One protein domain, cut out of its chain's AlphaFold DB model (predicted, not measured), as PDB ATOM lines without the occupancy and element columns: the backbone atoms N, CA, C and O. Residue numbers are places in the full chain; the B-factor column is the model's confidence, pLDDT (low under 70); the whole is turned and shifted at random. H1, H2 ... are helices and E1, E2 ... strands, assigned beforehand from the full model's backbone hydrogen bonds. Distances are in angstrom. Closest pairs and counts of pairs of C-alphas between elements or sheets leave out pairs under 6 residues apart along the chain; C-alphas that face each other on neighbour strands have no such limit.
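What this domain is: This is residues 3 to 74 of the 90 residues of an uncharacterized protein of Bacillus cereus BAG5X1-1 (UniProt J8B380). A twisted, curled sheet of five strands and one long helix, H2, make a V: H2 meets the sheet with its residues 22 to 29 and slopes away from it toward its first residue. The short helix H1 lies at the open end of the V, on the way from the edge strand E1 to H2. The printed part has 72 residues, with two named helices and five named strands in the order E1, H1, H2, E2, E3, E4, E5; the sheet's order is E1, E2, E3, E4, E5, mixed, and the class is mixed, helices and strands. The whole is compact, with a radius of gyration of the C-alphas of 12.3 A, and spans 35 by 28 by 15 A.

Where its parts are: E1, residues 3 to 6, begins at C-alpha 3 (36.817, 46.312, 47.565) and is 10.3 A long. H1 is residues 9 to 12, 5.4 A. H2, residues 15 to 29, measures 20.9 A and begins at C-alpha 15 (56.661, 37.155, 49.958). E2 is residues 34 to 39, 16.6 A; E3 is residues 45 to 52, 22.5 A; E4 is residues 55 to 64, 26.7 A. E5, residues 71 to 73, is 6.8 A long and ends at C-alpha 73 (47.429, 62.391, 47.186).

How they stand to each other: E1 and E2 are parallel at 14 degrees, with N 4 and O 35 2.8 A apart, within hydrogen-bond range. E1, H1, H2 and E2 form a strand-helix-strand unit, two parallel neighbour strands with helices between, and its crossover is right-handed. E2, E3, E4 and E5 form a meander, each strand the antiparallel neighbour of the one before. In the hairpin E2 and E3, N 36 and O 49 are 2.7 A apart; in the hairpin E3 and E4, N 48 and O 59 are 2.8 A apart; in the hairpin E4 and E5, N 72 and O 63 are 2.9 A apart. H2 is on the sheet but only grazes it, with its residues 22 to 29; its closest C-alphas to E3 are those of Gly 29 and Tyr 51, 5.0 A. H1 is not on the sheet, but only just, with 4 pairs of C-alphas within 10 A. H1 and H2 are only just apart, at 8.3 A. In H2 every O i to N i+4 pair is within hydrogen-bond range; H1 is too short for such a pair.

The domain as a whole: The C-alphas of Asn 31 and Arg 69 are the two farthest apart, at 35.5 A. The printed part has no cut and no long link. The mean pLDDT of the printed part is 85.4; residues 7 to 8 and 66 to 69 are under 70.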
ATOM      1  N   CYS A   3      35.802  45.364  47.127       89.38
ATOM      2  CA  CYS A   3      36.817  46.312  47.565       89.38
ATOM      3  C   CYS A   3      37.685  45.674  48.656       89.38
ATOM      4  O   CYS A   3      37.159  45.180  49.653       89.38
ATOM      5  N   ILE A   4      39.000  45.676  48.457       87.81
ATOM      6  CA  ILE A   4      40.003  45.050  49.321       87.81
ATOM      7  C   ILE A   4      40.918  46.154  49.854       87.81
ATOM      8  O   ILE A   4      41.495  46.907  49.068       87.81
ATOM      9  N   PHE A   5      41.069  46.235  51.179       84.50
ATOM     10  CA  PHE A   5      41.907  47.236  51.848       84.50
ATOM     11  C   PHE A   5      42.942  46.566  52.727       84.50
ATOM     12  O   PHE A   5      42.579  45.833  53.646       84.50
ATOM     13  N   HIS A   6      44.216  46.872  52.493       74.12
ATOM     14  CA  HIS A   6      45.299  46.463  53.384       74.12
ATOM     15  C   HIS A   6      46.055  47.695  53.882       74.12
ATOM     16  O   HIS A   6      46.453  48.557  53.101       74.12
ATOM     17  N   ILE A   7      46.264  47.759  55.195       65.44
ATOM     18  CA  ILE A   7      47.057  48.792  55.869       65.44
ATOM     19  C   ILE A   7      48.242  48.139  56.585       65.44
ATOM     20  O   ILE A   7      48.125  46.980  56.970       65.44
ATOM     21  N   HIS A   8      49.339  48.889  56.762       61.09
ATOM     22  CA  HIS A   8      50.509  48.778  57.674       61.09
ATOM     23  C   HIS A   8      51.149  47.411  57.987       61.09
ATOM     24  O   HIS A   8      52.372  47.298  58.039       61.09
ATOM     25  N   VAL A   9      50.365  46.361  58.176       70.06
ATOM     26  CA  VAL A   9      50.795  44.992  58.461       70.06
ATOM     27  C   VAL A   9      51.207  44.247  57.181       70.06
ATOM     28  O   VAL A   9      51.802  43.177  57.258       70.06
ATOM     29  N   ALA A  10      50.994  44.820  55.989       73.19
ATOM     30  CA  ALA A  10      51.389  44.201  54.718       73.19
ATOM     31  C   ALA A  10      52.897  43.872  54.639       73.19
ATOM     32  O   ALA A  10      53.274  42.851  54.065       73.19
ATOM     33  N   ASN A  11      53.769  44.645  55.296       74.31
ATOM     34  CA  ASN A  11      55.203  44.338  55.390       74.31
ATOM     35  C   ASN A  11      55.502  43.026  56.139       74.31
ATOM     36  O   ASN A  11      56.541  42.419  55.898       74.31
ATOM     37  N   GLN A  12      54.599  42.578  57.015       81.75
ATOM     38  CA  GLN A  12      54.736  41.336  57.780       81.75
ATOM     39  C   GLN A  12      54.252  40.103  57.000       81.75
ATOM     40  O   GLN A  12      54.456  38.978  57.449       81.75
ATOM     41  N   ILE A  13      53.627  40.293  55.832       84.62
ATOM     42  CA  ILE A  13      53.152  39.188  54.998       84.62
ATOM     43  C   ILE A  13      54.352  38.562  54.261       84.62
ATOM     44  O   ILE A  13      55.083  39.280  53.566       84.62
ATOM     45  N   PRO A  14      54.552  37.235  54.358       91.44
ATOM     46  CA  PRO A  14      55.578  36.533  53.596       91.44
ATOM     47  C   PRO A  14      55.453  36.768  52.084       91.44
ATOM     48  O   PRO A  14      54.360  36.929  51.538       91.44
ATOM     49  N   LYS A  15      56.590  36.796  51.385       90.62
ATOM     50  CA  LYS A  15      56.661  37.155  49.958       90.62
ATOM     51  C   LYS A  15      55.828  36.231  49.060       90.62
ATOM     52  O   LYS A  15      55.222  36.681  48.092       90.62
ATOM     53  N   ASP A  16      55.834  34.944  49.357       93.19
ATOM     54  CA  ASP A  16      55.048  33.901  48.697       93.19
ATOM     55  C   ASP A  16      53.541  34.089  48.919       93.19
ATOM     56  O   ASP A  16      52.755  33.976  47.973       93.19
ATOM     57  N   VAL A  17      53.143  34.476  50.131       92.00
ATOM     58  CA  VAL A  17      51.745  34.782  50.461       92.00
ATOM     59  C   VAL A  17      51.276  36.048  49.738       92.00
ATOM     60  O   VAL A  17      50.190  36.036  49.164       92.00
ATOM     61  N   LYS A  18      52.107  37.101  49.658       90.38
ATOM     62  CA  LYS A  18      51.812  38.311  48.856       90.38
ATOM     63  C   LYS A  18      51.537  37.970  47.395       90.38
ATOM     64  O   LYS A  18      50.513  38.364  46.854       90.38
ATOM     65  N   ARG A  19      52.410  37.168  46.780       92.75
ATOM     66  CA  ARG A  19      52.237  36.720  45.387       92.75
ATOM     67  C   ARG A  19      50.972  35.892  45.189       92.75
ATOM     68  O   ARG A  19      50.319  35.997  44.156       92.75
ATOM     69  N   THR A  20      50.636  35.055  46.168       94.38
ATOM     70  CA  THR A  20      49.409  34.250  46.133       94.38
ATOM     71  C   THR A  20      48.173  35.145  46.183       94.38
ATOM     72  O   THR A  20      47.265  34.967  45.376       94.38
ATOM     73  N   LEU A  21      48.173  36.143  47.069       91.69
ATOM     74  CA  LEU A  21      47.113  37.141  47.170       91.69
ATOM     75  C   LEU A  21      46.935  37.913  45.853       91.69
ATOM     76  O   LEU A  21      45.822  37.989  45.346       91.69
ATOM     77  N   GLU A  22      48.014  38.435  45.266       91.81
ATOM     78  CA  GLU A  22      47.962  39.149  43.978       91.81
ATOM     79  C   GLU A  22      47.378  38.279  42.865       91.81
ATOM     80  O   GLU A  22      46.512  38.718  42.108       91.81
ATOM     81  N   LYS A  23      47.802  37.012  42.801       94.94
ATOM     82  CA  LYS A  23      47.266  36.048  41.842       94.94
ATOM     83  C   LYS A  23      45.760  35.844  42.032       94.94
ATOM     84  O   LYS A  23      45.022  35.879  41.052       94.94
ATOM     85  N   GLN A  24      45.296  35.670  43.268       94.44
ATOM     86  CA  GLN A  24      43.871  35.487  43.567       94.44
ATOM     87  C   GLN A  24      43.041  36.732  43.234       94.44
ATOM     88  O   GLN A  24      41.936  36.617  42.697       94.44
ATOM     89  N   ILE A  25      43.571  37.923  43.525       93.50
ATOM     90  CA  ILE A  25      42.937  39.199  43.173       93.50
ATOM     91  C   ILE A  25      42.803  39.308  41.657       93.50
ATOM     92  O   ILE A  25      41.716  39.616  41.175       93.50
ATOM     93  N   LYS A  26      43.850  38.962  40.905       94.31
ATOM     94  CA  LYS A  26      43.834  38.957  39.439       94.31
ATOM     95  C   LYS A  26      42.835  37.965  38.849       94.31
ATOM     96  O   LYS A  26      42.057  38.322  37.969       94.31
ATOM     97  N   GLU A  27      42.813  36.732  39.351       95.62
ATOM     98  CA  GLU A  27      41.843  35.704  38.938       95.62
ATOM     99  C   GLU A  27      40.396  36.140  39.226       95.62
ATOM    100  O   GLU A  27      39.491  35.916  38.417       95.62
ATOM    101  N   THR A  28      40.177  36.824  40.352       94.31
ATOM    102  CA  THR A  28      38.872  37.402  40.702       94.31
ATOM    103  C   THR A  28      38.523  38.574  39.783       94.31
ATOM    104  O   THR A  28      37.406  38.636  39.265       94.31
ATOM    105  N   GLY A  29      39.484  39.467  39.545       93.94
ATOM    106  CA  GLY A  29      39.367  40.662  38.715       93.94
ATOM    107  C   GLY A  29      39.037  40.365  37.254       93.94
ATOM    108  O   GLY A  29      38.283  41.102  36.626       93.94
ATOM    109  N   ALA A  30      39.508  39.229  36.732       93.94
ATOM    110  CA  ALA A  30      39.153  38.745  35.398       93.94
ATOM    111  C   ALA A  30      37.647  38.460  35.232       93.94
ATOM    112  O   ALA A  30      37.133  38.493  34.117       93.94
ATOM    113  N   ASN A  31      36.938  38.180  36.331       94.25
ATOM    114  CA  ASN A  31      35.536  37.757  36.313       94.25
ATOM    115  C   ASN A  31      34.581  38.773  36.956       94.25
ATOM    116  O   ASN A  31      33.363  38.656  36.801       94.25
ATOM    117  N   ARG A  32      35.093  39.723  37.745       93.62
ATOM    118  CA  ARG A  32      34.299  40.686  38.521       93.62
ATOM    119  C   ARG A  32      35.080  41.976  38.714       93.62
ATOM    120  O   ARG A  32      36.291  41.933  38.880       93.62
ATOM    121  N   ASP A  33      34.373  43.096  38.836       93.56
ATOM    122  CA  ASP A  33      35.036  44.352  39.186       93.56
ATOM    123  C   ASP A  33      35.609  44.296  40.611       93.56
ATOM    124  O   ASP A  33      34.876  44.009  41.575       93.56
ATOM    125  N   VAL A  34      36.904  44.589  40.736       94.12
ATOM    126  CA  VAL A  34      37.681  44.541  41.984       94.12
ATOM    127  C   VAL A  34      38.478  45.830  42.132       94.12
ATOM    128  O   VAL A  34      39.081  46.286  41.172       94.12
ATOM    129  N   PHE A  35      38.521  46.382  43.339       92.62
ATOM    130  CA  PHE A  35      39.423  47.466  43.719       92.62
ATOM    131  C   PHE A  35      40.264  47.003  44.902       92.62
ATOM    132  O   PHE A  35      39.727  46.545  45.910       92.62
ATOM    133  N   HIS A  36      41.575  47.132  44.795       91.25
ATOM    134  CA  HIS A  36      42.540  46.778  45.819       91.25
ATOM    135  C   HIS A  36      43.368  48.010  46.160       91.25
ATOM    136  O   HIS A  36      44.231  48.426  45.398       91.25
ATOM    137  N   LEU A  37      43.084  48.613  47.312       89.00
ATOM    138  CA  LEU A  37      43.804  49.776  47.820       89.00
ATOM    139  C   LEU A  37      44.732  49.323  48.941       89.00
ATOM    140  O   LEU A  37      44.286  48.785  49.960       89.00
ATOM    141  N   TYR A  38      46.025  49.550  48.767       86.56
ATOM    142  CA  TYR A  38      47.029  49.059  49.696       86.56
ATOM    143  C   TYR A  38      48.219  50.003  49.812       86.56
ATOM    144  O   TYR A  38      48.444  50.885  48.987       86.56
ATOM    145  N   ASN A  39      48.985  49.806  50.875       83.81
ATOM    146  CA  ASN A  39      50.314  50.364  51.057       83.81
ATOM    147  C   ASN A  39      51.238  49.272  51.602       83.81
ATOM    148  O   ASN A  39      50.757  48.234  52.065       83.81
ATOM    149  N   ASN A  40      52.553  49.504  51.593       76.00
ATOM    150  CA  ASN A  40      53.504  48.646  52.313       76.00
ATOM    151  C   ASN A  40      53.512  47.169  51.854       76.00
ATOM    152  O   ASN A  40      53.852  46.271  52.626       76.00
ATOM    153  N   THR A  41      53.124  46.889  50.604       80.19
ATOM    154  CA  THR A  41      53.195  45.533  50.029       80.19
ATOM    155  C   THR A  41      54.574  45.279  49.425       80.19
ATOM    156  O   THR A  41      55.233  44.306  49.800       80.19
ATOM    157  N   TRP A  42      55.037  46.168  48.546       84.44
ATOM    158  CA  TRP A  42      56.350  46.076  47.888       84.44
ATOM    159  C   TRP A  42      57.202  47.330  48.057       84.44
ATOM    160  O   TRP A  42      58.426  47.232  48.094       84.44
ATOM    161  N   ASP A  43      56.560  48.483  48.216       86.00
ATOM    162  CA  ASP A  43      57.175  49.768  48.517       86.00
ATOM    163  C   ASP A  43      56.361  50.500  49.602       86.00
ATOM    164  O   ASP A  43      55.459  49.924  50.218       86.00
ATOM    165  N   ARG A  44      56.717  51.758  49.873       81.56
ATOM    166  CA  ARG A  44      56.061  52.597  50.889       81.56
ATOM    167  C   ARG A  44      54.908  53.430  50.336       81.56
ATOM    168  O   ARG A  44      54.234  54.106  51.113       81.56
ATOM    169  N   ASP A  45      54.699  53.403  49.029       84.44
ATOM    170  CA  ASP A  45      53.675  54.210  48.400       84.44
ATOM    171  C   ASP A  45      52.307  53.546  48.569       84.44
ATOM    172  O   ASP A  45      52.158  52.368  48.921       84.44
ATOM    173  N   ARG A  46      51.272  54.358  48.381       84.94
ATOM    174  CA  ARG A  46      49.890  53.908  48.352       84.94
ATOM    175  C   ARG A  46      49.503  53.652  46.907       84.94
ATOM    176  O   ARG A  46      49.591  54.550  46.068       84.94
ATOM    177  N   HIS A  47      49.000  52.456  46.655       88.00
ATOM    178  CA  HIS A  47      48.594  52.000  45.334       88.00
ATOM    179  C   HIS A  47      47.123  51.626  45.330       88.00
ATOM    180  O   HIS A  47      46.591  51.147  46.335       88.00
ATOM    181  N   ILE A  48      46.481  51.851  44.192       90.12
ATOM    182  CA  ILE A  48      45.197  51.258  43.855       90.12
ATOM    183  C   ILE A  48      45.383  50.407  42.603       90.12
ATOM    184  O   ILE A  48      45.728  50.914  41.538       90.12
ATOM    185  N   ASP A  49      45.113  49.119  42.747       91.38
ATOM    186  CA  ASP A  49      44.967  48.214  41.617       91.38
ATOM    187  C   ASP A  49      43.483  47.944  41.430       91.38
ATOM    188  O   ASP A  49      42.766  47.664  42.394       91.38
ATOM    189  N   TYR A  50      42.981  48.056  40.209       93.44
ATOM    190  CA  TYR A  50      41.572  47.835  39.937       93.44
ATOM    191  C   TYR A  50      41.333  47.089  38.637       93.44
ATOM    192  O   TYR A  50      42.103  47.157  37.683       93.44
ATOM    193  N   TYR A  51      40.227  46.358  38.636       95.00
ATOM    194  CA  TYR A  51      39.760  45.546  37.535       95.00
ATOM    195  C   TYR A  51      38.360  46.009  37.170       95.00
ATOM    196  O   TYR A  51      37.481  46.026  38.032       95.00
ATOM    197  N   ILE A  52      38.156  46.392  35.910       92.88
ATOM    198  CA  ILE A  52      36.844  46.785  35.379       92.88
ATOM    199  C   ILE A  52      36.610  46.014  34.087       92.88
ATOM    200  O   ILE A  52      37.402  46.108  33.143       92.88
ATOM    201  N   ASN A  53      35.524  45.238  34.044       93.19
ATOM    202  CA  ASN A  53      35.216  44.343  32.922       93.19
ATOM    203  C   ASN A  53      36.399  43.423  32.546       93.19
ATOM    204  O   ASN A  53      36.682  43.218  31.368       93.19
ATOM    205  N   GLY A  54      37.134  42.923  33.545       91.81
ATOM    206  CA  GLY A  54      38.289  42.044  33.342       91.81
ATOM    207  C   GLY A  54      39.606  42.737  32.964       91.81
ATOM    208  O   GLY A  54      40.629  42.060  32.895       91.81
ATOM    209  N   ASN A  55      39.618  44.058  32.748       93.19
ATOM    210  CA  ASN A  55      40.836  44.811  32.424       93.19
ATOM    211  C   ASN A  55      41.518  45.321  33.693       93.19
ATOM    212  O   ASN A  55      40.847  45.915  34.531       93.19
ATOM    213  N   GLU A  56      42.829  45.109  33.799       93.94
ATOM    214  CA  GLU A  56      43.670  45.486  34.941       93.94
ATOM    215  C   GLU A  56      44.241  46.903  34.787       93.94
ATOM    216  O   GLU A  56      44.711  47.286  33.711       93.94
ATOM    217  N   TYR A  57      44.242  47.655  35.883       92.88
ATOM    218  CA  TYR A  57      44.807  48.994  35.997       92.88
ATOM    219  C   TYR A  57      45.543  49.117  37.331       92.88
ATOM    220  O   TYR A  57      45.014  48.701  38.359       92.88
ATOM    221  N   CYS A  58      46.734  49.715  37.321       91.00
ATOM    222  CA  CYS A  58      47.569  49.906  38.508       91.00
ATOM    223  C   CYS A  58      47.990  51.370  38.603       91.00
ATOM    224  O   CYS A  58      48.578  51.910  37.659       91.00
ATOM    225  N   GLU A  59      47.703  52.016  39.730       88.75
ATOM    226  CA  GLU A  59      48.014  53.427  39.940       88.75
ATOM    227  C   GLU A  59      48.628  53.677  41.316       88.75
ATOM    228  O   GLU A  59      48.080  53.302  42.352       88.75
ATOM    229  N   THR A  60      49.738  54.412  41.335       88.12
ATOM    230  CA  THR A  60      50.282  54.987  42.565       88.12
ATOM    231  C   THR A  60      49.528  56.274  42.887       88.12
ATOM    232  O   THR A  60      49.673  57.287  42.202       88.12
ATOM    233  N   VAL A  61      48.712  56.243  43.938       86.12
ATOM    234  CA  VAL A  61      47.770  57.325  44.272       86.12
ATOM    235  C   VAL A  61      48.291  58.282  45.329       86.12
ATOM    236  O   VAL A  61      47.691  59.336  45.540       86.12
ATOM    237  N   GLY A  62      49.390  57.959  46.006       84.50
ATOM    238  CA  GLY A  62      49.861  58.790  47.102       84.50
ATOM    239  C   GLY A  62      51.039  58.230  47.871       84.50
ATOM    240  O   GLY A  62      51.420  57.078  47.696       84.50
ATOM    241  N   GLU A  63      51.584  59.049  48.759       83.00
ATOM    242  CA  GLU A  63      52.569  58.615  49.750       83.00
ATOM    243  C   GLU A  63      51.872  58.459  51.095       83.00
ATOM    244  O   GLU A  63      50.888  59.143  51.388       83.00
ATOM    245  N   THR A  64      52.370  57.559  51.931       73.25
ATOM    246  CA  THR A  64      51.822  57.351  53.268       73.25
ATOM    247  C   THR A  64      52.938  57.100  54.260       73.25
ATOM    248  O   THR A  64      53.920  56.415  53.976       73.25
ATOM    249  N   GLU A  65      52.798  57.683  55.444       76.06
ATOM    250  CA  GLU A  65      53.677  57.353  56.556       76.06
ATOM    251  C   GLU A  65      53.375  55.929  57.050       76.06
ATOM    252  O   GLU A  65      52.230  55.475  57.018       76.06
ATOM    253  N   GLY A  66      54.405  55.208  57.500       59.28
ATOM    254  CA  GLY A  66      54.354  53.782  57.833       59.28
ATOM    255  C   GLY A  66      53.372  53.380  58.938       59.28
ATOM    256  O   GLY A  66      53.134  52.183  59.083       59.28
ATOM    257  N   HIS A  67      52.770  54.332  59.661       66.31
ATOM    258  CA  HIS A  67      51.690  54.134  60.636       66.31
ATOM    259  C   HIS A  67      50.406  54.916  60.311       66.31
ATOM    260  O   HIS A  67      49.516  55.011  61.154       66.31
ATOM    261  N   GLY A  68      50.308  55.506  59.118       62.16
ATOM    262  CA  GLY A  68      49.082  56.149  58.648       62.16
ATOM    263  C   GLY A  68      48.844  57.504  59.302       62.16
ATOM    264  O   GLY A  68      47.742  58.037  59.224       62.16
ATOM    265  N   ARG A  69      49.879  58.083  59.927       69.94
ATOM    266  CA  ARG A  69      49.807  59.406  60.565       69.94
ATOM    267  C   ARG A  69      49.476  60.511  59.570       69.94
ATOM    268  O   ARG A  69      48.837  61.490  59.933       69.94
ATOM    269  N   TRP A  70      49.932  60.359  58.331       75.25
ATOM    270  CA  TRP A  70      49.569  61.225  57.221       75.25
ATOM    271  C   TRP A  70      49.654  60.464  55.898       75.25
ATOM    272  O   TRP A  70      50.335  59.436  55.777       75.25
ATOM    273  N   PHE A  71      48.954  60.992  54.901       71.06
ATOM    274  CA  PHE A  71      49.091  60.593  53.508       71.06
ATOM    275  C   PHE A  71      48.997  61.823  52.602       71.06
ATOM    276  O   PHE A  71      48.346  62.812  52.947       71.06
ATOM    277  N   SER A  72      49.661  61.761  51.453       79.81
ATOM    278  CA  SER A  72      49.519  62.728  50.366       79.81
ATOM    279  C   SER A  72      48.785  62.073  49.203       79.81
ATOM    280  O   SER A  72      48.883  60.865  49.005       79.81
ATOM    281  N   TRP A  73      48.042  62.859  48.426       80.31
ATOM    282  CA  TRP A  73      47.429  62.391  47.186       80.31
ATOM    283  C   TRP A  73      48.255  62.864  45.992       80.31
ATOM    284  O   TRP A  73      48.506  64.057  45.844       80.31
ATOM    285  N   LYS A  74      48.601  61.938  45.097       74.19
ATOM    286  CA  LYS A  74      49.140  62.208  43.753       74.19
ATOM    287  C   LYS A  74      48.019  62.199  42.700       74.19
ATOM    288  O   LYS A  74      48.237  61.854  41.543       74.19
TER     289      LYS A  74